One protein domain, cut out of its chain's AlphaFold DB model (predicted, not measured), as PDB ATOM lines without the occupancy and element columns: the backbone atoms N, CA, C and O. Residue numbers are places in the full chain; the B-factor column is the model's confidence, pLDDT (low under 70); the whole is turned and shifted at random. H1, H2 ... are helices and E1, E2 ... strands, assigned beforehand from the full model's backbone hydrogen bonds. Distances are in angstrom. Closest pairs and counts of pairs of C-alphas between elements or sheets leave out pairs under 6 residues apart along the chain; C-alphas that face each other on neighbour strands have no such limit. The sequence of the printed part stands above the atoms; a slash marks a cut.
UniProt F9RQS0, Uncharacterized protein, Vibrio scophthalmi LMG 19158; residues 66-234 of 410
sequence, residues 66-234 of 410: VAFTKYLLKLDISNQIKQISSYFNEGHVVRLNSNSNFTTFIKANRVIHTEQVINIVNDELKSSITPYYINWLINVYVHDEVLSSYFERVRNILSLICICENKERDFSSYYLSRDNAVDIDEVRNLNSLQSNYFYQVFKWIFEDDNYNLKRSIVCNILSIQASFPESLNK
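This is residues 66 to 234 of the 410 residues of an uncharacterized protein of Vibrio scophthalmi LMG 19158 (UniProt F9RQS0). A rounded globule of helices is built round one long helix, H7, which runs through its middle; H6 folds back along H7 as a helical hairpin, and H9 runs beside it at 36 degrees. Shorter helices surround this core: H1 packs on residues 146 to 150 of H7, H8 on residues 153 to 157, and H5 crosses at residues 158 to 162. The link between H3 and H4 lies at one end of the longest axis, and the turn of the small E1-E2 hairpin at the other. The printed part has 169 residues, with seven named helices, two antiparallel strands in the order E1 - E2, then four more helices; its class is mostly helix. It is compact, with a radius of gyration of the C-alphas of 15.5 A and spans of 46 by 35 by 31 A.

The sheet is the hairpin of E1, residues 173 to 175, and E2, residues 181 to 183, antiparallel at 154 degrees. N 174 and O 182, 2.9 A apart, and N 182 and O 174, 2.8 A apart, are within hydrogen-bond range. Residues 166 to 167 form a short antiparallel pairing with residues 174 to 175 of E1. The hub is H7, residues 145 to 163, which touches six helices; its closest C-alpha pair with E1 is Ile 161 and Tyr 174, 7.3 A apart. H6, residues 131 to 140, touches H7 at a shallow tilt of 13 degrees, opposite ways, and the closest C-alphas, of Ile 138 and Ser 148, are 4.9 A apart. H9, residues 192 to 205, touches H7 the same way at 36 degrees, only just a steep tilt, with the C-alphas of Ser 159 and Phe 202 closest at 6.1 A. H5, residues 114 to 125, touches H7 about perpendicular at 89 degrees, with the C-alphas of Ile 120 and Cys 162 closest at 6.3 A. H1, residues 66 to 72, touches H7 the same way at a shallow tilt of 24 degrees, with the C-alphas of Val 66 and Val 146 closest at 6.5 A. H8, residues 184 to 188, touches H7, the C-alphas of Arg 153 and Arg 188 being closest at 5.2 A. H10, residues 211 to 224, only just touches H7, with 3 pairs of C-alphas within 8 A, the closest being those of Ile 163 and Arg 215 at 6.0 A. H9 and H10 touch only at the corner, where the C-alphas of Ile 205 and Tyr 211 are 5.0 A apart. H11, residues 228 to 231, touches H8, with the C-alphas of Glu 186 and Pro 229 closest at 6.8 A. H4, residues 102 to 108, touches H6 about perpendicular at 85 degrees, with the C-alphas of Phe 102 and Trp 136 closest at 6.7 A. H2, residues 77 to 87, is near H7, with 8 pairs of C-alphas within 10 A; H3, residues 90 to 96, is near H6, with 6 such pairs. Every O i to N i+4 pair is within hydrogen-bond range in H1 to H10, while H11 is too short for one.

H7 spans 26.8 A, from C-alpha 145 at (1.032, -10.856, 24.106) to C-alpha 163 at (3.087, -19.474, -1.193). H9 spans 20.1 A, H10 19.9 A, H5 15.9 A, H2 15.2 A and H6 14.4 A. H1 begins at C-alpha 66, (-6.988, -5.033, 22.919).

The C-alphas farthest apart, of Ser 98 and Asp 179, are 47.2 A apart. The printed part has no cut and no long link. Mean pLDDT of the printed part is 82.9; residues 95 to 100, 110 to 114, 169 to 171, 178 to 179 and 226 are under 70.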
ATOM      1  N   VAL A  66      -5.712  -4.325  23.096       86.19
ATOM      2  CA  VAL A  66      -6.988  -5.033  22.919       86.19
ATOM      3  C   VAL A  66      -7.925  -4.209  22.041       86.19
ATOM      4  O   VAL A  66      -8.455  -4.715  21.048       86.19
ATOM      5  N   ALA A  67      -8.097  -2.921  22.343       83.50
ATOM      6  CA  ALA A  67      -8.928  -2.036  21.528       83.50
ATOM      7  C   ALA A  67      -8.364  -1.871  20.109       83.50
ATOM      8  O   ALA A  67      -9.115  -1.908  19.130       83.50
ATOM      9  N   PHE A  68      -7.040  -1.738  19.985       86.75
ATOM     10  CA  PHE A  68      -6.382  -1.575  18.693       86.75
ATOM     11  C   PHE A  68      -6.510  -2.818  17.804       86.75
ATOM     12  O   PHE A  68      -6.904  -2.706  16.642       86.75
ATOM     13  N   THR A  69      -6.253  -4.012  18.345       88.50
ATOM     14  CA  THR A  69      -6.425  -5.262  17.586       88.50
ATOM     15  C   THR A  69      -7.888  -5.497  17.216       88.50
ATOM     16  O   THR A  69      -8.173  -5.856  16.074       88.50
ATOM     17  N   LYS A  70      -8.840  -5.196  18.111       89.69
ATOM     18  CA  LYS A  70     -10.282  -5.261  17.812       89.69
ATOM     19  C   LYS A  70     -10.693  -4.304  16.689       89.69
ATOM     20  O   LYS A  70     -11.570  -4.647  15.902       89.69
ATOM     21  N   TYR A  71     -10.084  -3.121  16.604       90.06
ATOM     22  CA  TYR A  71     -10.281  -2.202  15.481       90.06
ATOM     23  C   TYR A  71      -9.738  -2.788  14.172       90.06
ATOM     24  O   TYR A  71     -10.471  -2.832  13.187       90.06
ATOM     25  N   LEU A  72      -8.497  -3.286  14.167       89.12
ATOM     26  CA  LEU A  72      -7.885  -3.848  12.960       89.12
ATOM     27  C   LEU A  72      -8.647  -5.070  12.438       89.12
ATOM     28  O   LEU A  72      -8.853  -5.187  11.236       89.12
ATOM     29  N   LEU A  73      -9.137  -5.942  13.321       87.62
ATOM     30  CA  LEU A  73      -9.900  -7.132  12.932       87.62
ATOM     31  C   LEU A  73     -11.241  -6.821  12.245       87.62
ATOM     32  O   LEU A  73     -11.786  -7.701  11.588       87.62
ATOM     33  N   LYS A  74     -11.770  -5.592  12.363       88.62
ATOM     34  CA  LYS A  74     -12.964  -5.155  11.612       88.62
ATOM     35  C   LYS A  74     -12.664  -4.816  10.151       88.62
ATOM     36  O   LYS A  74     -13.596  -4.685   9.364       88.62
ATOM     37  N   LEU A  75     -11.395  -4.608   9.808       87.50
ATOM     38  CA  LEU A  75     -10.953  -4.271   8.460       87.50
ATOM     39  C   LEU A  75     -10.641  -5.551   7.672       87.50
ATOM     40  O   LEU A  75     -10.245  -6.567   8.242       87.50
ATOM     41  N   ASP A  76     -10.748  -5.490   6.351       85.19
ATOM     42  CA  ASP A  76     -10.205  -6.508   5.451       85.19
ATOM     43  C   ASP A  76      -8.669  -6.533   5.504       85.19
ATOM     44  O   ASP A  76      -8.015  -5.569   5.907       85.19
ATOM     45  N   ILE A  77      -8.072  -7.639   5.062       83.56
ATOM     46  CA  ILE A  77      -6.624  -7.876   5.173       83.56
ATOM     47  C   ILE A  77      -5.802  -6.799   4.461       83.56
ATOM     48  O   ILE A  77      -4.785  -6.360   5.000       83.56
ATOM     49  N   SER A  78      -6.241  -6.323   3.290       83.19
ATOM     50  CA  SER A  78      -5.525  -5.264   2.571       83.19
ATOM     51  C   SER A  78      -5.486  -3.978   3.395       83.19
ATOM     52  O   SER A  78      -4.421  -3.377   3.559       83.19
ATOM     53  N   ASN A  79      -6.616  -3.572   3.979       86.38
ATOM     54  CA  ASN A  79      -6.652  -2.385   4.826       86.38
ATOM     55  C   ASN A  79      -5.941  -2.593   6.167       86.38
ATOM     56  O   ASN A  79      -5.273  -1.664   6.614       86.38
ATOM     57  N   GLN A  80      -5.979  -3.788   6.765       88.62
ATOM     58  CA  GLN A  80      -5.149  -4.109   7.935       88.62
ATOM     59  C   GLN A  80      -3.667  -3.868   7.634       88.62
ATOM     60  O   GLN A  80      -3.001  -3.134   8.360       88.62
ATOM     61  N   ILE A  81      -3.165  -4.402   6.520       86.94
ATOM     62  CA  ILE A  81      -1.763  -4.250   6.116       86.94
ATOM     63  C   ILE A  81      -1.421  -2.782   5.828       86.94
ATOM     64  O   ILE A  81      -0.364  -2.315   6.246       86.94
ATOM     65  N   LYS A  82      -2.311  -2.018   5.182       86.25
ATOM     66  CA  LYS A  82      -2.106  -0.572   4.967       86.25
ATOM     67  C   LYS A  82      -2.027   0.202   6.280       86.25
ATOM     68  O   LYS A  82      -1.155   1.054   6.429       86.25
ATOM     69  N   GLN A  83      -2.906  -0.094   7.238       87.31
ATOM     70  CA  GLN A  83      -2.867   0.537   8.560       87.31
ATOM     71  C   GLN A  83      -1.581   0.157   9.302       87.31
ATOM     72  O   GLN A  83      -0.937   1.033   9.876       87.31
ATOM     73  N   ILE A  84      -1.146  -1.108   9.229       87.38
ATOM     74  CA  ILE A  84       0.141  -1.535   9.794       87.38
ATOM     75  C   ILE A  84       1.291  -0.757   9.140       87.38
ATOM     76  O   ILE A  84       2.135  -0.231   9.853       87.38
ATOM     77  N   SER A  85       1.292  -0.600   7.814       84.12
ATOM     78  CA  SER A  85       2.318   0.164   7.084       84.12
ATOM     79  C   SER A  85       2.354   1.637   7.459       84.12
ATOM     80  O   SER A  85       3.436   2.213   7.553       84.12
ATOM     81  N   SER A  86       1.190   2.237   7.703       84.50
ATOM     82  CA  SER A  86       1.090   3.635   8.106       84.50
ATOM     83  C   SER A  86       1.548   3.856   9.547       84.50
ATOM     84  O   SER A  86       2.283   4.804   9.818       84.50
ATOM     85  N   TYR A  87       1.093   3.023  10.486       82.81
ATOM     86  CA  TYR A  87       1.382   3.219  11.908       82.81
ATOM     87  C   TYR A  87       2.768   2.699  12.282       82.81
ATOM     88  O   TYR A  87       3.556   3.439  12.873       82.81
ATOM     89  N   PHE A  88       3.085   1.471  11.872       83.38
ATOM     90  CA  PHE A  88       4.334   0.768  12.155       83.38
ATOM     91  C   PHE A  88       5.309   0.913  10.992       83.38
ATOM     92  O   PHE A  88       5.796  -0.078  10.469       83.38
ATOM     93  N   ASN A  89       5.594   2.144  10.567       81.25
ATOM     94  CA  ASN A  89       6.722   2.394   9.671       81.25
ATOM     95  C   ASN A  89       8.041   2.230  10.454       81.25
ATOM     96  O   ASN A  89       8.113   2.614  11.625       81.25
ATOM     97  N   GLU A  90       9.103   1.722   9.817       76.38
ATOM     98  CA  GLU A  90      10.413   1.494  10.447       76.38
ATOM     99  C   GLU A  90      10.909   2.758  11.158       76.38
ATOM    100  O   GLU A  90      11.339   2.687  12.305       76.38
ATOM    101  N   GLY A  91      10.742   3.934  10.541       72.06
ATOM    102  CA  GLY A  91      11.121   5.208  11.156       72.06
ATOM    103  C   GLY A  91      10.418   5.493  12.490       72.06
ATOM    104  O   GLY A  91      11.049   5.999  13.414       72.06
ATOM    105  N   HIS A  92       9.135   5.146  12.627       74.62
ATOM    106  CA  HIS A  92       8.389   5.346  13.874       74.62
ATOM    107  C   HIS A  92       8.742   4.295  14.928       74.62
ATOM    108  O   HIS A  92       8.847   4.611  16.112       74.62
ATOM    109  N   VAL A  93       8.946   3.048  14.503       74.62
ATOM    110  CA  VAL A  93       9.272   1.936  15.402       74.62
ATOM    111  C   VAL A  93      10.693   2.075  15.956       74.62
ATOM    112  O   VAL A  93      10.892   1.930  17.158       74.62
ATOM    113  N   VAL A  94      11.672   2.451  15.126       70.62
ATOM    114  CA  VAL A  94      13.065   2.684  15.550       70.62
ATOM    115  C   VAL A  94      13.170   3.846  16.540       70.62
ATOM    116  O   VAL A  94      13.953   3.778  17.483       70.62
ATOM    117  N   ARG A  95      12.354   4.899  16.382       68.06
ATOM    118  CA  ARG A  95      12.292   6.011  17.349       68.06
ATOM    119  C   ARG A  95      11.811   5.570  18.732       68.06
ATOM    120  O   ARG A  95      12.248   6.143  19.723       68.06
ATOM    121  N   LEU A  96      10.925   4.576  18.800       67.62
ATOM    122  CA  LEU A  96      10.445   4.009  20.063       67.62
ATOM    123  C   LEU A  96      11.391   2.942  20.619       67.62
ATOM    124  O   LEU A  96      11.504   2.806  21.833       67.62
ATOM    125  N   ASN A  97      12.059   2.186  19.746       64.56
ATOM    126  CA  ASN A  97      12.865   1.030  20.122       64.56
ATOM    127  C   ASN A  97      14.215   1.048  19.377       64.56
ATOM    128  O   ASN A  97      14.439   0.323  18.399       64.56
ATOM    129  N   SER A  98      15.124   1.909  19.855       55.72
ATOM    130  CA  SER A  98      16.390   2.316  19.213       55.72
ATOM    131  C   SER A  98      17.352   1.180  18.845       55.72
ATOM    132  O   SER A  98      18.274   1.381  18.059       55.72
ATOM    133  N   ASN A  99      17.156  -0.016  19.402       58.78
ATOM    134  CA  ASN A  99      18.070  -1.150  19.254       58.78
ATOM    135  C   ASN A  99      17.682  -2.128  18.133       58.78
ATOM    136  O   ASN A  99      18.318  -3.172  17.994       58.78
ATOM    137  N   SER A 100      16.647  -1.836  17.341       63.12
ATOM    138  CA  SER A 100      15.999  -2.853  16.506       63.12
ATOM    139  C   SER A 100      15.786  -2.447  15.046       63.12
ATOM    140  O   SER A 100      14.701  -2.619  14.534       63.12
ATOM    141  N   ASN A 101      16.788  -1.963  14.309       78.44
ATOM    142  CA  ASN A 101      16.582  -1.663  12.876       78.44
ATOM    143  C   ASN A 101      16.240  -2.926  12.057       78.44
ATOM    144  O   ASN A 101      16.903  -3.963  12.199       78.44
ATOM    145  N   PHE A 102      15.273  -2.827  11.138       79.69
ATOM    146  CA  PHE A 102      14.836  -3.951  10.301       79.69
ATOM    147  C   PHE A 102      15.969  -4.434   9.389       79.69
ATOM    148  O   PHE A 102      16.208  -5.633   9.245       79.69
ATOM    149  N   THR A 103      16.764  -3.501   8.861       77.62
ATOM    150  CA  THR A 103      17.949  -3.828   8.049       77.62
ATOM    151  C   THR A 103      18.960  -4.691   8.818       77.62
ATOM    152  O   THR A 103      19.536  -5.635   8.269       77.62
ATOM    153  N   THR A 104      19.174  -4.407  10.106       77.62
ATOM    154  CA  THR A 104      20.068  -5.202  10.966       77.62
ATOM    155  C   THR A 104      19.474  -6.580  11.240       77.62
ATOM    156  O   THR A 104      20.190  -7.581  11.186       77.62
ATOM    157  N   PHE A 105      18.158  -6.651  11.460       80.12
ATOM    158  CA  PHE A 105      17.431  -7.904  11.652       80.12
ATOM    159  C   PHE A 105      17.535  -8.837  10.434       80.12
ATOM    160  O   PHE A 105      17.796 -10.032  10.587       80.12
ATOM    161  N   ILE A 106      17.386  -8.296   9.223       78.50
ATOM    162  CA  ILE A 106      17.518  -9.042   7.965       78.50
ATOM    163  C   ILE A 106      18.935  -9.602   7.797       78.50
ATOM    164  O   ILE A 106      19.098 -10.795   7.523       78.50
ATOM    165  N   LYS A 107      19.962  -8.773   8.040       77.31
ATOM    166  CA  LYS A 107      21.373  -9.192   7.976       77.31
ATOM    167  C   LYS A 107      21.694 -10.298   8.981       77.31
ATOM    168  O   LYS A 107      22.321 -11.288   8.612       77.31
ATOM    169  N   ALA A 108      21.235 -10.162  10.226       73.94
ATOM    170  CA  ALA A 108      21.454 -11.164  11.269       73.94
ATOM    171  C   ALA A 108      20.820 -12.521  10.915       73.94
ATOM    172  O   ALA A 108      21.399 -13.570  11.187       73.94
ATOM    173  N   ASN A 109      19.658 -12.505  10.257       71.81
ATOM    174  CA  ASN A 109      18.918 -13.713   9.898       71.81
ATOM    175  C   ASN A 109      19.295 -14.325   8.543       71.81
ATOM    176  O   ASN A 109      18.672 -15.323   8.163       71.81
ATOM    177  N   ARG A 110      20.297 -13.758   7.848       65.75
ATOM    178  CA  ARG A 110      20.752 -14.178   6.510       65.75
ATOM    179  C   ARG A 110      19.588 -14.336   5.530       65.75
ATOM    180  O   ARG A 110      19.476 -15.352   4.856       65.75
ATOM    181  N   VAL A 111      18.677 -13.367   5.496       68.38
ATOM    182  CA  VAL A 111      17.550 -13.398   4.552       68.38
ATOM    183  C   VAL A 111      18.053 -12.879   3.206       68.38
ATOM    184  O   VAL A 111      18.332 -11.690   3.077       68.38
ATOM    185  N   ILE A 112      18.225 -13.782   2.239       59.12
ATOM    186  CA  ILE A 112      18.925 -13.502   0.975       59.12
ATOM    187  C   ILE A 112      17.977 -12.889  -0.077       59.12
ATOM    188  O   ILE A 112      18.412 -12.058  -0.866       59.12
ATOM    189  N   HIS A 113      16.671 -13.192  -0.035       63.03
ATOM    190  CA  HIS A 113      15.750 -12.891  -1.145       63.03
ATOM    191  C   HIS A 113      14.517 -12.071  -0.735       63.03
ATOM    192  O   HIS A 113      13.371 -12.498  -0.874       63.03
ATOM    193  N   THR A 114      14.732 -10.855  -0.227       68.25
ATOM    194  CA  THR A 114      13.623  -9.950   0.133       68.25
ATOM    195  C   THR A 114      12.909  -9.367  -1.090       68.25
ATOM    196  O   THR A 114      11.698  -9.185  -1.032       68.25
ATOM    197  N   GLU A 115      13.606  -9.119  -2.205       77.38
ATOM    198  CA  GLU A 115      13.025  -8.462  -3.391       77.38
ATOM    199  C   GLU A 115      11.891  -9.264  -4.043       77.38
ATOM    200  O   GLU A 115      10.842  -8.704  -4.344       77.38
ATOM    201  N   GLN A 116      12.048 -10.582  -4.206       80.25
ATOM    202  CA  GLN A 116      11.002 -11.436  -4.789       80.25
ATOM    203  C   GLN A 116       9.739 -11.452  -3.925       80.25
ATOM    204  O   GLN A 116       8.631 -11.313  -4.435       80.25
ATOM    205  N   VAL A 117       9.909 -11.570  -2.606       84.44
ATOM    206  CA  VAL A 117       8.794 -11.526  -1.652       84.44
ATOM    207  C   VAL A 117       8.108 -10.160  -1.691       84.44
ATOM    208  O   VAL A 117       6.883 -10.097  -1.695       84.44
ATOM    209  N   ILE A 118       8.876  -9.068  -1.765       84.69
ATOM    210  CA  ILE A 118       8.334  -7.710  -1.922       84.69
ATOM    211  C   ILE A 118       7.520  -7.604  -3.214       84.69
ATOM    212  O   ILE A 118       6.423  -7.059  -3.177       84.69
ATOM    213  N   ASN A 119       8.019  -8.139  -4.330       85.06
ATOM    214  CA  ASN A 119       7.308  -8.110  -5.609       85.06
ATOM    215  C   ASN A 119       5.982  -8.871  -5.530       85.06
ATOM    216  O   ASN A 119       4.949  -8.299  -5.859       85.06
ATOM    217  N   ILE A 120       5.982 -10.095  -4.986       84.62
ATOM    218  CA  ILE A 120       4.754 -10.889  -4.816       84.62
ATOM    219  C   ILE A 120       3.729 -10.132  -3.961       84.62
ATOM    220  O   ILE A 120       2.559 -10.032  -4.327       84.62
ATOM    221  N   VAL A 121       4.150  -9.554  -2.830       84.31
ATOM    222  CA  VAL A 121       3.222  -8.814  -1.961       84.31
ATOM    223  C   VAL A 121       2.759  -7.500  -2.603       84.31
ATOM    224  O   VAL A 121       1.596  -7.122  -2.450       84.31
ATOM    225  N   ASN A 122       3.620  -6.803  -3.343       85.06
ATOM    226  CA  ASN A 122       3.241  -5.599  -4.079       85.06
ATOM    227  C   ASN A 122       2.199  -5.902  -5.160       85.06
ATOM    228  O   ASN A 122       1.219  -5.163  -5.268       85.06
ATOM    229  N   ASP A 123       2.374  -6.989  -5.908       84.00
ATOM    230  CA  ASP A 123       1.437  -7.405  -6.950       84.00
ATOM    231  C   ASP A 123       0.074  -7.783  -6.348       84.00
ATOM    232  O   ASP A 123      -0.976  -7.366  -6.842       84.00
ATOM    233  N   GLU A 124       0.080  -8.501  -5.221       80.75
ATOM    234  CA  GLU A 124      -1.139  -9.022  -4.596       80.75
ATOM    235  C   GLU A 124      -1.899  -8.001  -3.736       80.75
ATOM    236  O   GLU A 124      -3.136  -7.994  -3.714       80.75
ATOM    237  N   LEU A 125      -1.175  -7.151  -3.002       80.19
ATOM    238  CA  LEU A 125      -1.715  -6.299  -1.934       80.19
ATOM    239  C   LEU A 125      -1.326  -4.820  -2.054       80.19
ATOM    240  O   LEU A 125      -1.836  -4.008  -1.276       80.19
ATOM    241  N   LYS A 126      -0.462  -4.450  -3.011       81.31
ATOM    242  CA  LYS A 126       0.067  -3.084  -3.195       81.31
ATOM    243  C   LYS A 126       0.727  -2.529  -1.928       81.31
ATOM    244  O   LYS A 126       0.502  -1.377  -1.557       81.31
ATOM    245  N   SER A 127       1.495  -3.371  -1.237       80.50
ATOM    246  CA  SER A 127       2.175  -3.038   0.016       80.50
ATOM    247  C   SER A 127       3.603  -3.571   0.027       80.50
ATOM    248  O   SER A 127       3.857  -4.688  -0.412       80.50
ATOM    249  N   SER A 128       4.522  -2.811   0.626       80.06
ATOM    250  CA  SER A 128       5.918  -3.211   0.824       80.06
ATOM    251  C   SER A 128       6.147  -4.052   2.088       80.06
ATOM    252  O   SER A 128       7.280  -4.437   2.378       80.06
ATOM    253  N   ILE A 129       5.102  -4.312   2.881       85.62
ATOM    254  CA  ILE A 129       5.211  -5.114   4.105       85.62
ATOM    255  C   ILE A 129       5.327  -6.591   3.757       85.62
ATOM    256  O   ILE A 129       4.387  -7.199   3.262       85.62
ATOM    257  N   THR A 130       6.446  -7.199   4.130       89.25
ATOM    258  CA  THR A 130       6.685  -8.634   3.946       89.25
ATOM    259  C   THR A 130       6.416  -9.437   5.225       89.25
ATOM    260  O   THR A 130       6.453  -8.876   6.327       89.25
ATOM    261  N   PRO A 131       6.245 -10.772   5.133       91.00
ATOM    262  CA  PRO A 131       6.246 -11.649   6.308       91.00
ATOM    263  C   PRO A 131       7.472 -11.457   7.216       91.00
ATOM    264  O   PRO A 131       7.351 -11.529   8.438       91.00
ATOM    265  N   TYR A 132       8.646 -11.160   6.641       89.25
ATOM    266  CA  TYR A 132       9.861 -10.868   7.408       89.25
ATOM    267  C   TYR A 132       9.728  -9.596   8.250       89.25
ATOM    268  O   TYR A 132      10.204  -9.568   9.384       89.25
ATOM    269  N   TYR A 133       9.069  -8.562   7.715       88.75
ATOM    270  CA  TYR A 133       8.808  -7.313   8.432       88.75
ATOM    271  C   TYR A 133       7.879  -7.531   9.624       88.75
ATOM    272  O   TYR A 133       8.180  -7.108  10.739       88.75
ATOM    273  N   ILE A 134       6.789  -8.275   9.426       90.81
ATOM    274  CA  ILE A 134       5.882  -8.619  10.525       90.81
ATOM    275  C   ILE A 134       6.592  -9.487  11.567       90.81
ATOM    276  O   ILE A 134       6.438  -9.262  12.762       90.81
ATOM    277  N   ASN A 135       7.441 -10.429  11.145       91.00
ATOM    278  CA  ASN A 135       8.239 -11.215  12.081       91.00
ATOM    279  C   ASN A 135       9.209 -10.360  12.907       91.00
ATOM    280  O   ASN A 135       9.487 -10.672  14.062       91.00
ATOM    281  N   TRP A 136       9.735  -9.283  12.330       89.12
ATOM    282  CA  TRP A 136      10.505  -8.304  13.082       89.12
ATOM    283  C   TRP A 136       9.628  -7.541  14.090       89.12
ATOM    284  O   TRP A 136      10.024  -7.449  15.249       89.12
ATOM    285  N   LEU A 137       8.414  -7.108  13.719       88.12
ATOM    286  CA  LEU A 137       7.465  -6.485  14.658       88.12
ATOM    287  C   LEU A 137       7.107  -7.401  15.838       88.12
ATOM    288  O   LEU A 137       7.054  -6.928  16.969       88.12
ATOM    289  N   ILE A 138       6.935  -8.708  15.608       89.75
ATOM    290  CA  ILE A 138       6.710  -9.692  16.685       89.75
ATOM    291  C   ILE A 138       7.854  -9.645  17.710       89.75
ATOM    292  O   ILE A 138       7.600  -9.638  18.911       89.75
ATOM    293  N   ASN A 139       9.107  -9.551  17.254       87.19
ATOM    294  CA  ASN A 139      10.262  -9.457  18.152       87.19
ATOM    295  C   ASN A 139      10.331  -8.111  18.889       87.19
ATOM    296  O   ASN A 139      10.749  -8.069  20.043       87.19
ATOM    297  N   VAL A 140       9.929  -7.015  18.240       85.31
ATOM    298  CA  VAL A 140       9.892  -5.675  18.852       85.31
ATOM    299  C   VAL A 140       8.842  -5.605  19.966       85.31
ATOM    300  O   VAL A 140       9.101  -5.011  21.011       85.31
ATOM    301  N   TYR A 141       7.680  -6.228  19.760       85.50
ATOM    302  CA  TYR A 141       6.541  -6.225  20.686       85.50
ATOM    303  C   TYR A 141       6.400  -7.544  21.463       85.50
ATOM    304  O   TYR A 141       5.302  -7.911  21.866       85.50
ATOM    305  N   VAL A 142       7.505  -8.254  21.712       84.50
ATOM    306  CA  VAL A 142       7.495  -9.576  22.372       84.50
ATOM    307  C   VAL A 142       6.867  -9.561  23.775       84.50
ATOM    308  O   VAL A 142       6.345 -10.571  24.230       84.50
ATOM    309  N   HIS A 143       6.906  -8.415  24.463       85.31
ATOM    310  CA  HIS A 143       6.330  -8.240  25.801       85.31
ATOM    311  C   HIS A 143       4.826  -7.924  25.791       85.31
ATOM    312  O   HIS A 143       4.210  -7.896  26.853       85.31
ATOM    313  N   ASP A 144       4.238  -7.683  24.618       85.88
ATOM    314  CA  ASP A 144       2.805  -7.466  24.441       85.88
ATOM    315  C   ASP A 144       2.188  -8.699  23.773       85.88
ATOM    316  O   ASP A 144       2.241  -8.867  22.552       85.88
ATOM    317  N   GLU A 145       1.617  -9.594  24.582       88.44
ATOM    318  CA  GLU A 145       1.032 -10.856  24.106       88.44
ATOM    319  C   GLU A 145      -0.105 -10.635  23.092       88.44
ATOM    320  O   GLU A 145      -0.269 -11.411  22.149       88.44
ATOM    321  N   VAL A 146      -0.869  -9.548  23.241       90.25
ATOM    322  CA  VAL A 146      -2.024  -9.250  22.384       90.25
ATOM    323  C   VAL A 146      -1.558  -8.799  21.001       90.25
ATOM    324  O   VAL A 146      -2.030  -9.321  19.986       90.25
ATOM    325  N   LEU A 147      -0.608  -7.860  20.939       88.12
ATOM    326  CA  LEU A 147      -0.044  -7.399  19.668       88.12
ATOM    327  C   LEU A 147       0.800  -8.472  18.989       88.12
ATOM    328  O   LEU A 147       0.665  -8.667  17.781       88.12
ATOM    329  N   SER A 148       1.650  -9.174  19.736       89.69
ATOM    330  CA  SER A 148       2.493 -10.235  19.176       89.69
ATOM    331  C   SER A 148       1.647 -11.364  18.584       89.69
ATOM    332  O   SER A 148       1.889 -11.745  17.439       89.69
ATOM    333  N   SER A 149       0.587 -11.810  19.271       90.56
ATOM    334  CA  SER A 149      -0.351 -12.803  18.730       90.56
ATOM    335  C   SER A 149      -1.073 -12.300  17.476       90.56
ATOM    336  O   SER A 149      -1.224 -13.037  16.499       90.56
ATOM    337  N   TYR A 150      -1.488 -11.031  17.449       91.88
ATOM    338  CA  TYR A 150      -2.075 -10.440  16.248       91.88
ATOM    339  C   TYR A 150      -1.084 -10.425  15.074       91.88
ATOM    340  O   TYR A 150      -1.426 -10.847  13.966       91.88
ATOM    341  N   PHE A 151       0.159 -10.002  15.308       92.50
ATOM    342  CA  PHE A 151       1.193  -9.994  14.279       92.50
ATOM    343  C   PHE A 151       1.559 -11.404  13.804       92.50
ATOM    344  O   PHE A 151       1.782 -11.586  12.611       92.50
ATOM    345  N   GLU A 152       1.543 -12.424  14.666       92.38
ATOM    346  CA  GLU A 152       1.695 -13.824  14.243       92.38
ATOM    347  C   GLU A 152       0.619 -14.238  13.233       92.38
ATOM    348  O   GLU A 152       0.936 -14.840  12.203       92.38
ATOM    349  N   ARG A 153      -0.642 -13.853  13.468       92.38
ATOM    350  CA  ARG A 153      -1.748 -14.130  12.535       92.38
ATOM    351  C   ARG A 153      -1.544 -13.423  11.199       92.38
ATOM    352  O   ARG A 153      -1.684 -14.049  10.149       92.38
ATOM    353  N   VAL A 154      -1.162 -12.144  11.221       91.31
ATOM    354  CA  VAL A 154      -0.871 -11.374   9.997       91.31
ATOM    355  C   VAL A 154       0.321 -11.970   9.240       91.31
ATOM    356  O   VAL A 154       0.265 -12.091   8.016       91.31
ATOM    357  N   ARG A 155       1.375 -12.398   9.948       93.75
ATOM    358  CA  ARG A 155       2.540 -13.081   9.364       93.75
ATOM    359  C   ARG A 155       2.113 -14.344   8.628       93.75
ATOM    360  O   ARG A 155       2.534 -14.530   7.493       93.75
ATOM    361  N   ASN A 156       1.272 -15.177   9.244       92.81
ATOM    362  CA  ASN A 156       0.797 -16.410   8.618       92.81
ATOM    363  C   ASN A 156       0.012 -16.111   7.336       92.81
ATOM    364  O   ASN A 156       0.288 -16.706   6.301       92.81
ATOM    365  N   ILE A 157      -0.910 -15.145   7.366       90.75
ATOM    366  CA  ILE A 157      -1.692 -14.766   6.180       90.75
ATOM    367  C   ILE A 157      -0.770 -14.273   5.055       90.75
ATOM    368  O   ILE A 157      -0.882 -14.729   3.921       90.75
ATOM    369  N   LEU A 158       0.192 -13.397   5.356       90.31
ATOM    370  CA  LEU A 158       1.161 -12.928   4.360       90.31
ATOM    371  C   LEU A 158       2.049 -14.063   3.825       90.31
ATOM    372  O   LEU A 158       2.351 -14.095   2.635       90.31
ATOM    373  N   SER A 159       2.466 -15.002   4.681       92.19
ATOM    374  CA  SER A 159       3.210 -16.191   4.253       92.19
ATOM    375  C   SER A 159       2.383 -17.063   3.310       92.19
ATOM    376  O   SER A 159       2.924 -17.526   2.310       92.19
ATOM    377  N   LEU A 160       1.084 -17.235   3.572       90.50
ATOM    378  CA  LEU A 160       0.169 -17.958   2.688       90.50
ATOM    379  C   LEU A 160       0.045 -17.275   1.325       90.50
ATOM    380  O   LEU A 160       0.198 -17.941   0.308       90.50
ATOM    381  N   ILE A 161      -0.126 -15.951   1.300       88.69
ATOM    382  CA  ILE A 161      -0.185 -15.153   0.061       88.69
ATOM    383  C   ILE A 161       1.065 -15.361  -0.795       88.69
ATOM    384  O   ILE A 161       0.971 -15.490  -2.009       88.69
ATOM    385  N   CYS A 162       2.240 -15.432  -0.167       88.69
ATOM    386  CA  CYS A 162       3.488 -15.643  -0.896       88.69
ATOM    387  C   CYS A 162       3.621 -17.070  -1.460       88.69
ATOM    388  O   CYS A 162       4.338 -17.278  -2.438       88.69
ATOM    389  N   ILE A 163       2.982 -18.057  -0.826       89.38
ATOM    390  CA  ILE A 163       3.087 -19.474  -1.193       89.38
ATOM    391  C   ILE A 163       2.006 -19.870  -2.205       89.38
ATOM    392  O   ILE A 163       2.314 -20.562  -3.169       89.38
ATOM    393  N   CYS A 164       0.761 -19.437  -2.030       85.88
ATOM    394  CA  CYS A 164      -0.369 -19.843  -2.869       85.88
ATOM    395  C   CYS A 164      -0.311 -19.228  -4.267       85.88
ATOM    396  O   CYS A 164       0.136 -18.098  -4.432       85.88
ATOM    397  N   GLU A 165      -0.752 -19.974  -5.282       71.50
ATOM    398  CA  GLU A 165      -0.679 -19.550  -6.689       71.50
ATOM    399  C   GLU A 165      -1.821 -18.622  -7.096       71.50
ATOM    400  O   GLU A 165      -1.628 -17.749  -7.934       71.50
ATOM    401  N   ASN A 166      -3.001 -18.820  -6.510       75.25
ATOM    402  CA  ASN A 166      -4.204 -18.062  -6.820       75.25
ATOM    403  C   ASN A 166      -5.016 -17.786  -5.555       75.25
ATOM    404  O   ASN A 166      -4.824 -18.412  -4.511       75.25
ATOM    405  N   LYS A 167      -5.972 -16.870  -5.679       76.62
ATOM    406  CA  LYS A 167      -6.912 -16.497  -4.623       76.62
ATOM    407  C   LYS A 167      -8.339 -16.471  -5.140       76.62
ATOM    408  O   LYS A 167      -8.578 -16.260  -6.332       76.62
ATOM    409  N   GLU A 168      -9.279 -16.651  -4.231       73.06
ATOM    410  CA  GLU A 168     -10.688 -16.414  -4.504       73.06
ATOM    411  C   GLU A 168     -10.964 -14.907  -4.654       73.06
ATOM    412  O   GLU A 168     -10.241 -14.070  -4.106       73.06
ATOM    413  N   ARG A 169     -12.000 -14.535  -5.420       63.28
ATOM    414  CA  ARG A 169     -12.307 -13.120  -5.722       63.28
ATOM    415  C   ARG A 169     -12.577 -12.285  -4.470       63.28
ATOM    416  O   ARG A 169     -12.243 -11.102  -4.459       63.28
ATOM    417  N   ASP A 170     -13.117 -12.920  -3.438       64.31
ATOM    418  CA  ASP A 170     -13.514 -12.273  -2.190       64.31
ATOM    419  C   ASP A 170     -12.402 -12.293  -1.130       64.31
ATOM    420  O   ASP A 170     -12.607 -11.813  -0.018       64.31
ATOM    421  N   PHE A 171     -11.208 -12.808  -1.470       67.56
ATOM    422  CA  PHE A 171     -10.087 -12.975  -0.537       67.56
ATOM    423  C   PHE A 171     -10.476 -13.766   0.722       67.56
ATOM    424  O   PHE A 171      -9.938 -13.505   1.789       67.56
ATOM    425  N   SER A 172     -11.423 -14.695   0.623       70.81
ATOM    426  CA  SER A 172     -11.807 -15.629   1.691       70.81
ATOM    427  C   SER A 172     -10.866 -16.828   1.756       70.81
ATOM    428  O   SER A 172     -10.520 -17.294   2.838       70.81
ATOM    429  N   SER A 173     -10.415 -17.303   0.594       79.25
ATOM    430  CA  SER A 173      -9.582 -18.494   0.477       79.25
ATOM    431  C   SER A 173      -8.443 -18.324  -0.534       79.25
ATOM    432  O   SER A 173      -8.513 -17.527  -1.481       79.25
ATOM    433  N   TYR A 174      -7.367 -19.077  -0.310       80.25
ATOM    434  CA  TYR A 174      -6.182 -19.118  -1.164       80.25
ATOM    435  C   TYR A 174      -5.947 -20.526  -1.700       80.25
ATOM    436  O   TYR A 174      -5.919 -21.497  -0.948       80.25
ATOM    437  N   TYR A 175      -5.743 -20.641  -3.007       79.19
ATOM    438  CA  TYR A 175      -5.582 -21.924  -3.680       79.19
ATOM    439  C   TYR A 175      -4.137 -22.415  -3.574       79.19
ATOM    440  O   TYR A 175      -3.198 -21.759  -4.040       79.19
ATOM    441  N   LEU A 176      -3.967 -23.594  -2.973       76.94
ATOM    442  CA  LEU A 176      -2.722 -24.362  -3.035       76.94
ATOM    443  C   LEU A 176      -2.619 -25.110  -4.367       76.94
ATOM    444  O   LEU A 176      -1.534 -25.219  -4.923       76.94
ATOM    445  N   SER A 177      -3.749 -25.604  -4.878       71.94
ATOM    446  CA  SER A 177      -3.881 -26.257  -6.182       71.94
ATOM    447  C   SER A 177      -5.244 -25.915  -6.799       71.94
ATOM    448  O   SER A 177      -6.056 -25.239  -6.168       71.94
ATOM    449  N   ARG A 178      -5.519 -26.373  -8.031       63.34
ATOM    450  CA  ARG A 178      -6.806 -26.107  -8.711       63.34
ATOM    451  C   ARG A 178      -8.031 -26.549  -7.904       63.34
ATOM    452  O   ARG A 178      -9.066 -25.906  -8.024       63.34
ATOM    453  N   ASP A 179      -7.885 -27.592  -7.088       64.44
ATOM    454  CA  ASP A 179      -9.000 -28.224  -6.381       64.44
ATOM    455  C   ASP A 179      -8.948 -28.026  -4.856       64.44
ATOM    456  O   ASP A 179      -9.952 -28.260  -4.189       64.44
ATOM    457  N   ASN A 180      -7.822 -27.555  -4.298       76.00
ATOM    458  CA  ASN A 180      -7.653 -27.380  -2.852       76.00
ATOM    459  C   ASN A 180      -7.356 -25.923  -2.484       76.00
ATOM    460  O   ASN A 180      -6.300 -25.371  -2.818       76.00
ATOM    461  N   ALA A 181      -8.300 -25.329  -1.755       81.62
ATOM    462  CA  ALA A 181      -8.216 -23.992  -1.190       81.62
ATOM    463  C   ALA A 181      -8.037 -24.057   0.329       81.62
ATOM    464  O   ALA A 181      -8.566 -24.945   0.992       81.62
ATOM    465  N   VAL A 182      -7.294 -23.097   0.869       82.25
ATOM    466  CA  VAL A 182      -7.104 -22.890   2.303       82.25
ATOM    467  C   VAL A 182      -7.884 -21.653   2.703       82.25
ATOM    468  O   VAL A 182      -7.662 -20.572   2.149       82.25
ATOM    469  N   ASP A 183      -8.785 -21.812   3.667       84.88
ATOM    470  CA  ASP A 183      -9.518 -20.698   4.258       84.88
ATOM    471  C   ASP A 183      -8.582 -19.864   5.147       84.88
ATOM    472  O   ASP A 183      -7.776 -20.378   5.929       84.88
ATOM    473  N   ILE A 184      -8.690 -18.547   5.040       83.19
ATOM    474  CA  ILE A 184      -7.953 -17.607   5.878       83.19
ATOM    475  C   ILE A 184      -8.261 -17.800   7.358       83.19
ATOM    476  O   ILE A 184      -7.364 -17.609   8.184       83.19
ATOM    477  N   ASP A 185      -9.490 -18.165   7.716       83.88
ATOM    478  CA  ASP A 185      -9.850 -18.374   9.113       83.88
ATOM    479  C   ASP A 185      -9.137 -19.602   9.702       83.88
ATOM    480  O   ASP A 185      -8.733 -19.565  10.868       83.88
ATOM    481  N   GLU A 186      -8.842 -20.636   8.905       84.38
ATOM    482  CA  GLU A 186      -7.973 -21.742   9.340       84.38
ATOM    483  C   GLU A 186      -6.551 -21.251   9.640       84.38
ATOM    484  O   GLU A 186      -5.954 -21.625  10.653       84.38
ATOM    485  N   VAL A 187      -6.019 -20.352   8.805       86.56
ATOM    486  CA  VAL A 187      -4.673 -19.775   8.974       86.56
ATOM    487  C   VAL A 187      -4.604 -18.787  10.143       86.56
ATOM    488  O   VAL A 187      -3.585 -18.687  10.838       86.56
ATOM    489  N   ARG A 188      -5.697 -18.063  10.397       85.06
ATOM    490  CA  ARG A 188      -5.836 -17.126  11.519       85.06
ATOM    491  C   ARG A 188      -5.904 -17.851  12.863       85.06
ATOM    492  O   ARG A 188      -5.433 -17.306  13.859       85.06
ATOM    493  N   ASN A 189      -6.464 -19.058  12.877       86.88
ATOM    494  CA  ASN A 189      -6.668 -19.864  14.079       86.88
ATOM    495  C   ASN A 189      -5.529 -20.863  14.357       86.88
ATOM    496  O   ASN A 189      -5.655 -21.699  15.253       86.88
ATOM    497  N   LEU A 190      -4.406 -20.774  13.634       89.19
ATOM    498  CA  LEU A 190      -3.220 -21.583  13.919       89.19
ATOM    499  C   LEU A 190      -2.690 -21.310  15.329       89.19
ATOM    500  O   LEU A 190      -2.554 -20.161  15.752       89.19
ATOM    501  N   ASN A 191      -2.316 -22.376  16.036       89.69
ATOM    502  CA  ASN A 191      -1.605 -22.235  17.302       89.69
ATOM    503  C   ASN A 191      -0.156 -21.751  17.075       89.69
ATOM    504  O   ASN A 191       0.375 -21.805  15.962       89.69
ATOM    505  N   SER A 192       0.512 -21.290  18.136       86.62
ATOM    506  CA  SER A 192       1.869 -20.724  18.043       86.62
ATOM    507  C   SER A 192       2.898 -21.711  17.471       86.62
ATOM    508  O   SER A 192       3.782 -21.322  16.706       86.62
ATOM    509  N   LEU A 193       2.768 -23.009  17.771       89.06
ATOM    510  CA  LEU A 193       3.644 -24.051  17.222       89.06
ATOM    511  C   LEU A 193       3.445 -24.222  15.710       89.06
ATOM    512  O   LEU A 193       4.421 -24.206  14.962       89.06
ATOM    513  N   GLN A 194       2.197 -24.335  15.255       91.31
ATOM    514  CA  GLN A 194       1.835 -24.431  13.838       91.31
ATOM    515  C   GLN A 194       2.267 -23.182  13.068       91.31
ATOM    516  O   GLN A 194       2.863 -23.302  12.002       91.31
ATOM    517  N   SER A 195       2.038 -21.991  13.632       90.75
ATOM    518  CA  SER A 195       2.486 -20.721  13.052       90.75
ATOM    519  C   SER A 195       4.004 -20.697  12.858       90.75
ATOM    520  O   SER A 195       4.495 -20.290  11.804       90.75
ATOM    521  N   ASN A 196       4.760 -21.207  13.833       90.75
ATOM    522  CA  ASN A 196       6.211 -21.307  13.725       90.75
ATOM    523  C   ASN A 196       6.654 -22.335  12.677       90.75
ATOM    524  O   ASN A 196       7.566 -22.040  11.903       90.75
ATOM    525  N   TYR A 197       6.018 -23.509  12.597       92.38
ATOM    526  CA  TYR A 197       6.313 -24.479  11.537       92.38
ATOM    527  C   TYR A 197       6.005 -23.913  10.152       92.38
ATOM    528  O   TYR A 197       6.819 -24.047   9.240       92.38
ATOM    529  N   PHE A 198       4.880 -23.217  10.001       93.12
ATOM    530  CA  PHE A 198       4.503 -22.605   8.735       93.12
ATOM    531  C   PHE A 198       5.482 -21.509   8.311       93.12
ATOM    532  O   PHE A 198       5.953 -21.493   7.174       93.12
ATOM    533  N   TYR A 199       5.883 -20.644   9.245       92.69
ATOM    534  CA  TYR A 199       6.877 -19.614   8.965       92.69
ATOM    535  C   TYR A 199       8.259 -20.201   8.625       92.69
ATOM    536  O   TYR A 199       8.972 -19.655   7.782       92.69
ATOM    537  N   GLN A 200       8.642 -21.341   9.214       92.12
ATOM    538  CA  GLN A 200       9.863 -22.058   8.825       92.12
ATOM    539  C   GLN A 200       9.789 -22.595   7.392       92.12
ATOM    540  O   GLN A 200      10.775 -22.498   6.661       92.12
ATOM    541  N   VAL A 201       8.633 -23.123   6.976       92.62
ATOM    542  CA  VAL A 201       8.403 -23.550   5.587       92.62
ATOM    543  C   VAL A 201       8.507 -22.358   4.639       92.62
ATOM    544  O   VAL A 201       9.255 -22.427   3.668       92.62
ATOM    545  N   PHE A 202       7.848 -21.242   4.961       92.69
ATOM    546  CA  PHE A 202       7.975 -19.995   4.205       92.69
ATOM    547  C   PHE A 202       9.442 -19.560   4.070       92.69
ATOM    548  O   PHE A 202       9.914 -19.309   2.962       92.69
ATOM    549  N   LYS A 203      10.199 -19.533   5.178       91.44
ATOM    550  CA  LYS A 203      11.616 -19.144   5.160       91.44
ATOM    551  C   LYS A 203      12.451 -20.063   4.264       91.44
ATOM    552  O   LYS A 203      13.337 -19.569   3.579       91.44
ATOM    553  N   TRP A 204      12.176 -21.366   4.274       91.00
ATOM    554  CA  TRP A 204      12.890 -22.353   3.462       91.00
ATOM    555  C   TRP A 204      12.600 -22.227   1.959       91.00
ATOM    556  O   TRP A 204      13.510 -22.418   1.147       91.00
ATOM    557  N   ILE A 205      11.361 -21.887   1.580       90.25
ATOM    558  CA  ILE A 205      10.984 -21.657   0.175       90.25
ATOM    559  C   ILE A 205      11.817 -20.519  -0.417       90.25
ATOM    560  O   ILE A 205      12.426 -20.702  -1.463       90.25
ATOM    561  N   PHE A 206      11.900 -19.386   0.281       88.56
ATOM    562  CA  PHE A 206      12.593 -18.178  -0.189       88.56
ATOM    563  C   PHE A 206      14.058 -18.084   0.283       88.56
ATOM    564  O   PHE A 206      14.626 -16.996   0.376       88.56
ATOM    565  N   GLU A 207      14.673 -19.219   0.628       86.94
ATOM    566  CA  GLU A 207      16.079 -19.280   1.054       86.94
ATOM    567  C   GLU A 207      17.059 -19.179  -0.127       86.94
ATOM    568  O   GLU A 207      18.176 -18.704   0.065       86.94
ATOM    569  N   ASP A 208      16.646 -19.603  -1.327       81.38
ATOM    570  CA  ASP A 208      17.462 -19.621  -2.548       81.38
ATOM    571  C   ASP A 208      16.629 -19.347  -3.817       81.38
ATOM    572  O   ASP A 208      15.400 -19.256  -3.779       81.38
ATOM    573  N   ASP A 209      17.310 -19.266  -4.963       78.12
ATOM    574  CA  ASP A 209      16.710 -18.980  -6.273       78.12
ATOM    575  C   ASP A 209      15.778 -20.093  -6.799       78.12
ATOM    576  O   ASP A 209      15.009 -19.869  -7.734       78.12
ATOM    577  N   ASN A 210      15.765 -21.280  -6.176       81.94
ATOM    578  CA  ASN A 210      14.870 -22.385  -6.539       81.94
ATOM    579  C   ASN A 210      13.483 -22.267  -5.877       81.94
ATOM    580  O   ASN A 210      12.746 -23.256  -5.782       81.94
ATOM    581  N   TYR A 211      13.105 -21.067  -5.426       86.38
ATOM    582  CA  TYR A 211      11.856 -20.819  -4.709       86.38
ATOM    583  C   TYR A 211      10.616 -21.280  -5.487       86.38
ATOM    584  O   TYR A 211       9.703 -21.819  -4.874       86.38
ATOM    585  N   ASN A 212      10.586 -21.151  -6.821       84.75
ATOM    586  CA  ASN A 212       9.457 -21.613  -7.643       84.75
ATOM    587  C   ASN A 212       9.247 -23.131  -7.529       84.75
ATOM    588  O   ASN A 212       8.123 -23.593  -7.329       84.75
ATOM    589  N   LEU A 213      10.334 -23.908  -7.593       85.12
ATOM    590  CA  LEU A 213      10.278 -25.362  -7.445       85.12
ATOM    591  C   LEU A 213       9.864 -25.748  -6.021       85.12
ATOM    592  O   LEU A 213       8.966 -26.568  -5.835       85.12
ATOM    593  N   LYS A 214      10.482 -25.126  -5.008       89.62
ATOM    594  CA  LYS A 214      10.137 -25.366  -3.599       89.62
ATOM    595  C   LYS A 214       8.678 -25.031  -3.313       89.62
ATOM    596  O   LYS A 214       7.992 -25.835  -2.690       89.62
ATOM    597  N   ARG A 215       8.198 -23.883  -3.796       89.12
ATOM    598  CA  ARG A 215       6.806 -23.434  -3.691       89.12
ATOM    599  C   ARG A 215       5.857 -24.462  -4.297       89.12
ATOM    600  O   ARG A 215       4.941 -24.883  -3.605       89.12
ATOM    601  N   SER A 216       6.129 -24.938  -5.514       84.81
ATOM    602  CA  SER A 216       5.314 -25.972  -6.168       84.81
ATOM    603  C   SER A 216       5.259 -27.274  -5.354       84.81
ATOM    604  O   SER A 216       4.181 -27.824  -5.134       84.81
ATOM    605  N   ILE A 217       6.396 -27.737  -4.819       86.75
ATOM    606  CA  ILE A 217       6.450 -28.932  -3.958       86.75
ATOM    607  C   ILE A 217       5.641 -28.732  -2.673       86.75
ATOM    608  O   ILE A 217       4.900 -29.629  -2.271       86.75
ATOM    609  N   VAL A 218       5.763 -27.564  -2.033       89.69
ATOM    610  CA  VAL A 218       4.988 -27.233  -0.832       89.69
ATOM    611  C   VAL A 218       3.496 -27.223  -1.139       89.69
ATOM    612  O   VAL A 218       2.745 -27.900  -0.445       89.69
ATOM    613  N   CYS A 219       3.074 -26.518  -2.188       87.19
ATOM    614  CA  CYS A 219       1.685 -26.469  -2.635       87.19
ATOM    615  C   CYS A 219       1.121 -27.868  -2.895       87.19
ATOM    616  O   CYS A 219       0.065 -28.205  -2.364       87.19
ATOM    617  N   ASN A 220       1.857 -28.716  -3.616       85.75
ATOM    618  CA  ASN A 220       1.443 -30.089  -3.895       85.75
ATOM    619  C   ASN A 220       1.281 -30.911  -2.612       85.75
ATOM    620  O   ASN A 220       0.240 -31.532  -2.409       85.75
ATOM    621  N   ILE A 221       2.271 -30.892  -1.718       85.75
ATOM    622  CA  ILE A 221       2.236 -31.689  -0.482       85.75
ATOM    623  C   ILE A 221       1.130 -31.210   0.459       85.75
ATOM    624  O   ILE A 221       0.376 -32.039   0.966       85.75
ATOM    625  N   LEU A 222       0.994 -29.894   0.647       86.06
ATOM    626  CA  LEU A 222      -0.070 -29.319   1.470       86.06
ATOM    627  C   LEU A 222      -1.454 -29.586   0.869       86.06
ATOM    628  O   LEU A 222      -2.397 -29.827   1.614       86.06
ATOM    629  N   SER A 223      -1.576 -29.610  -0.463       82.75
ATOM    630  CA  SER A 223      -2.844 -29.919  -1.127       82.75
ATOM    631  C   SER A 223      -3.290 -31.371  -0.924       82.75
ATOM    632  O   SER A 223      -4.480 -31.639  -0.949       82.75
ATOM    633  N   ILE A 224      -2.377 -32.322  -0.718       81.06
ATOM    634  CA  ILE A 224      -2.738 -33.742  -0.534       81.06
ATOM    635  C   ILE A 224      -3.246 -34.016   0.889       81.06
ATOM    636  O   ILE A 224      -3.923 -35.015   1.137       81.06
ATOM    637  N   GLN A 225      -2.896 -33.165   1.850       78.44
ATOM    638  CA  GLN A 225      -3.210 -33.394   3.254       78.44
ATOM    639  C   GLN A 225      -4.672 -33.062   3.570       78.44
ATOM    640  O   GLN A 225      -5.263 -32.159   2.990       78.44
ATOM    641  N   ALA A 226      -5.253 -33.816   4.508       66.00
ATOM    642  CA  ALA A 226      -6.682 -33.752   4.819       66.00
ATOM    643  C   ALA A 226      -7.129 -32.412   5.428       66.00
ATOM    644  O   ALA A 226      -8.278 -32.022   5.254       66.00
ATOM    645  N   SER A 227      -6.240 -31.716   6.143       80.25
ATOM    646  CA  SER A 227      -6.500 -30.373   6.661       80.25
ATOM    647  C   SER A 227      -5.216 -29.545   6.730       80.25
ATOM    648  O   SER A 227      -4.124 -30.063   7.008       80.25
ATOM    649  N   PHE A 228      -5.340 -28.236   6.490       82.81
ATOM    650  CA  PHE A 228      -4.196 -27.331   6.508       82.81
ATOM    651  C   PHE A 228      -3.565 -27.212   7.906       82.81
ATOM    652  O   PHE A 228      -2.350 -27.365   8.011       82.81
ATOM    653  N   PRO A 229      -4.301 -27.049   9.021       83.56
ATOM    654  CA  PRO A 229      -3.669 -26.952  10.339       83.56
ATOM    655  C   PRO A 229      -2.930 -28.229  10.775       83.56
ATOM    656  O   PRO A 229      -1.867 -28.145  11.397       83.56
ATOM    657  N   GLU A 230      -3.447 -29.420  10.457       82.50
ATOM    658  CA  GLU A 230      -2.810 -30.691  10.848       82.50
ATOM    659  C   GLU A 230      -1.547 -30.990  10.029       82.50
ATOM    660  O   GLU A 230      -0.627 -31.665  10.514       82.50
ATOM    661  N   SER A 231      -1.457 -30.442   8.811       83.12
ATOM    662  CA  SER A 231      -0.244 -30.522   7.994       83.12
ATOM    663  C   SER A 231       0.973 -29.874   8.654       83.12
ATOM    664  O   SER A 231       2.103 -30.338   8.478       83.12
ATOM    665  N   LEU A 232       0.744 -28.816   9.436       88.12
ATOM    666  CA  LEU A 232       1.771 -27.955  10.011       88.12
ATOM    667  C   LEU A 232       2.352 -28.574  11.282       88.12
ATOM    668  O   LEU A 232       2.087 -28.147  12.404       88.12
ATOM    669  N   ASN A 233       3.178 -29.599  11.100       87.62
ATOM    670  CA  ASN A 233       3.852 -30.300  12.184       87.62
ATOM    671  C   ASN A 233       5.375 -30.344  11.988       87.62
ATOM    672  O   ASN A 233       5.911 -30.018  10.928       87.62
ATOM    673  N   LYS A 234       6.092 -30.813  13.017       87.06
ATOM    674  CA  LYS A 234       7.561 -30.924  13.020       87.06
ATOM    675  C   LYS A 234       8.151 -31.747  11.864       87.06
ATOM    676  O   LYS A 234       9.322 -31.573  11.540       87.06
TER     677      LYS A 234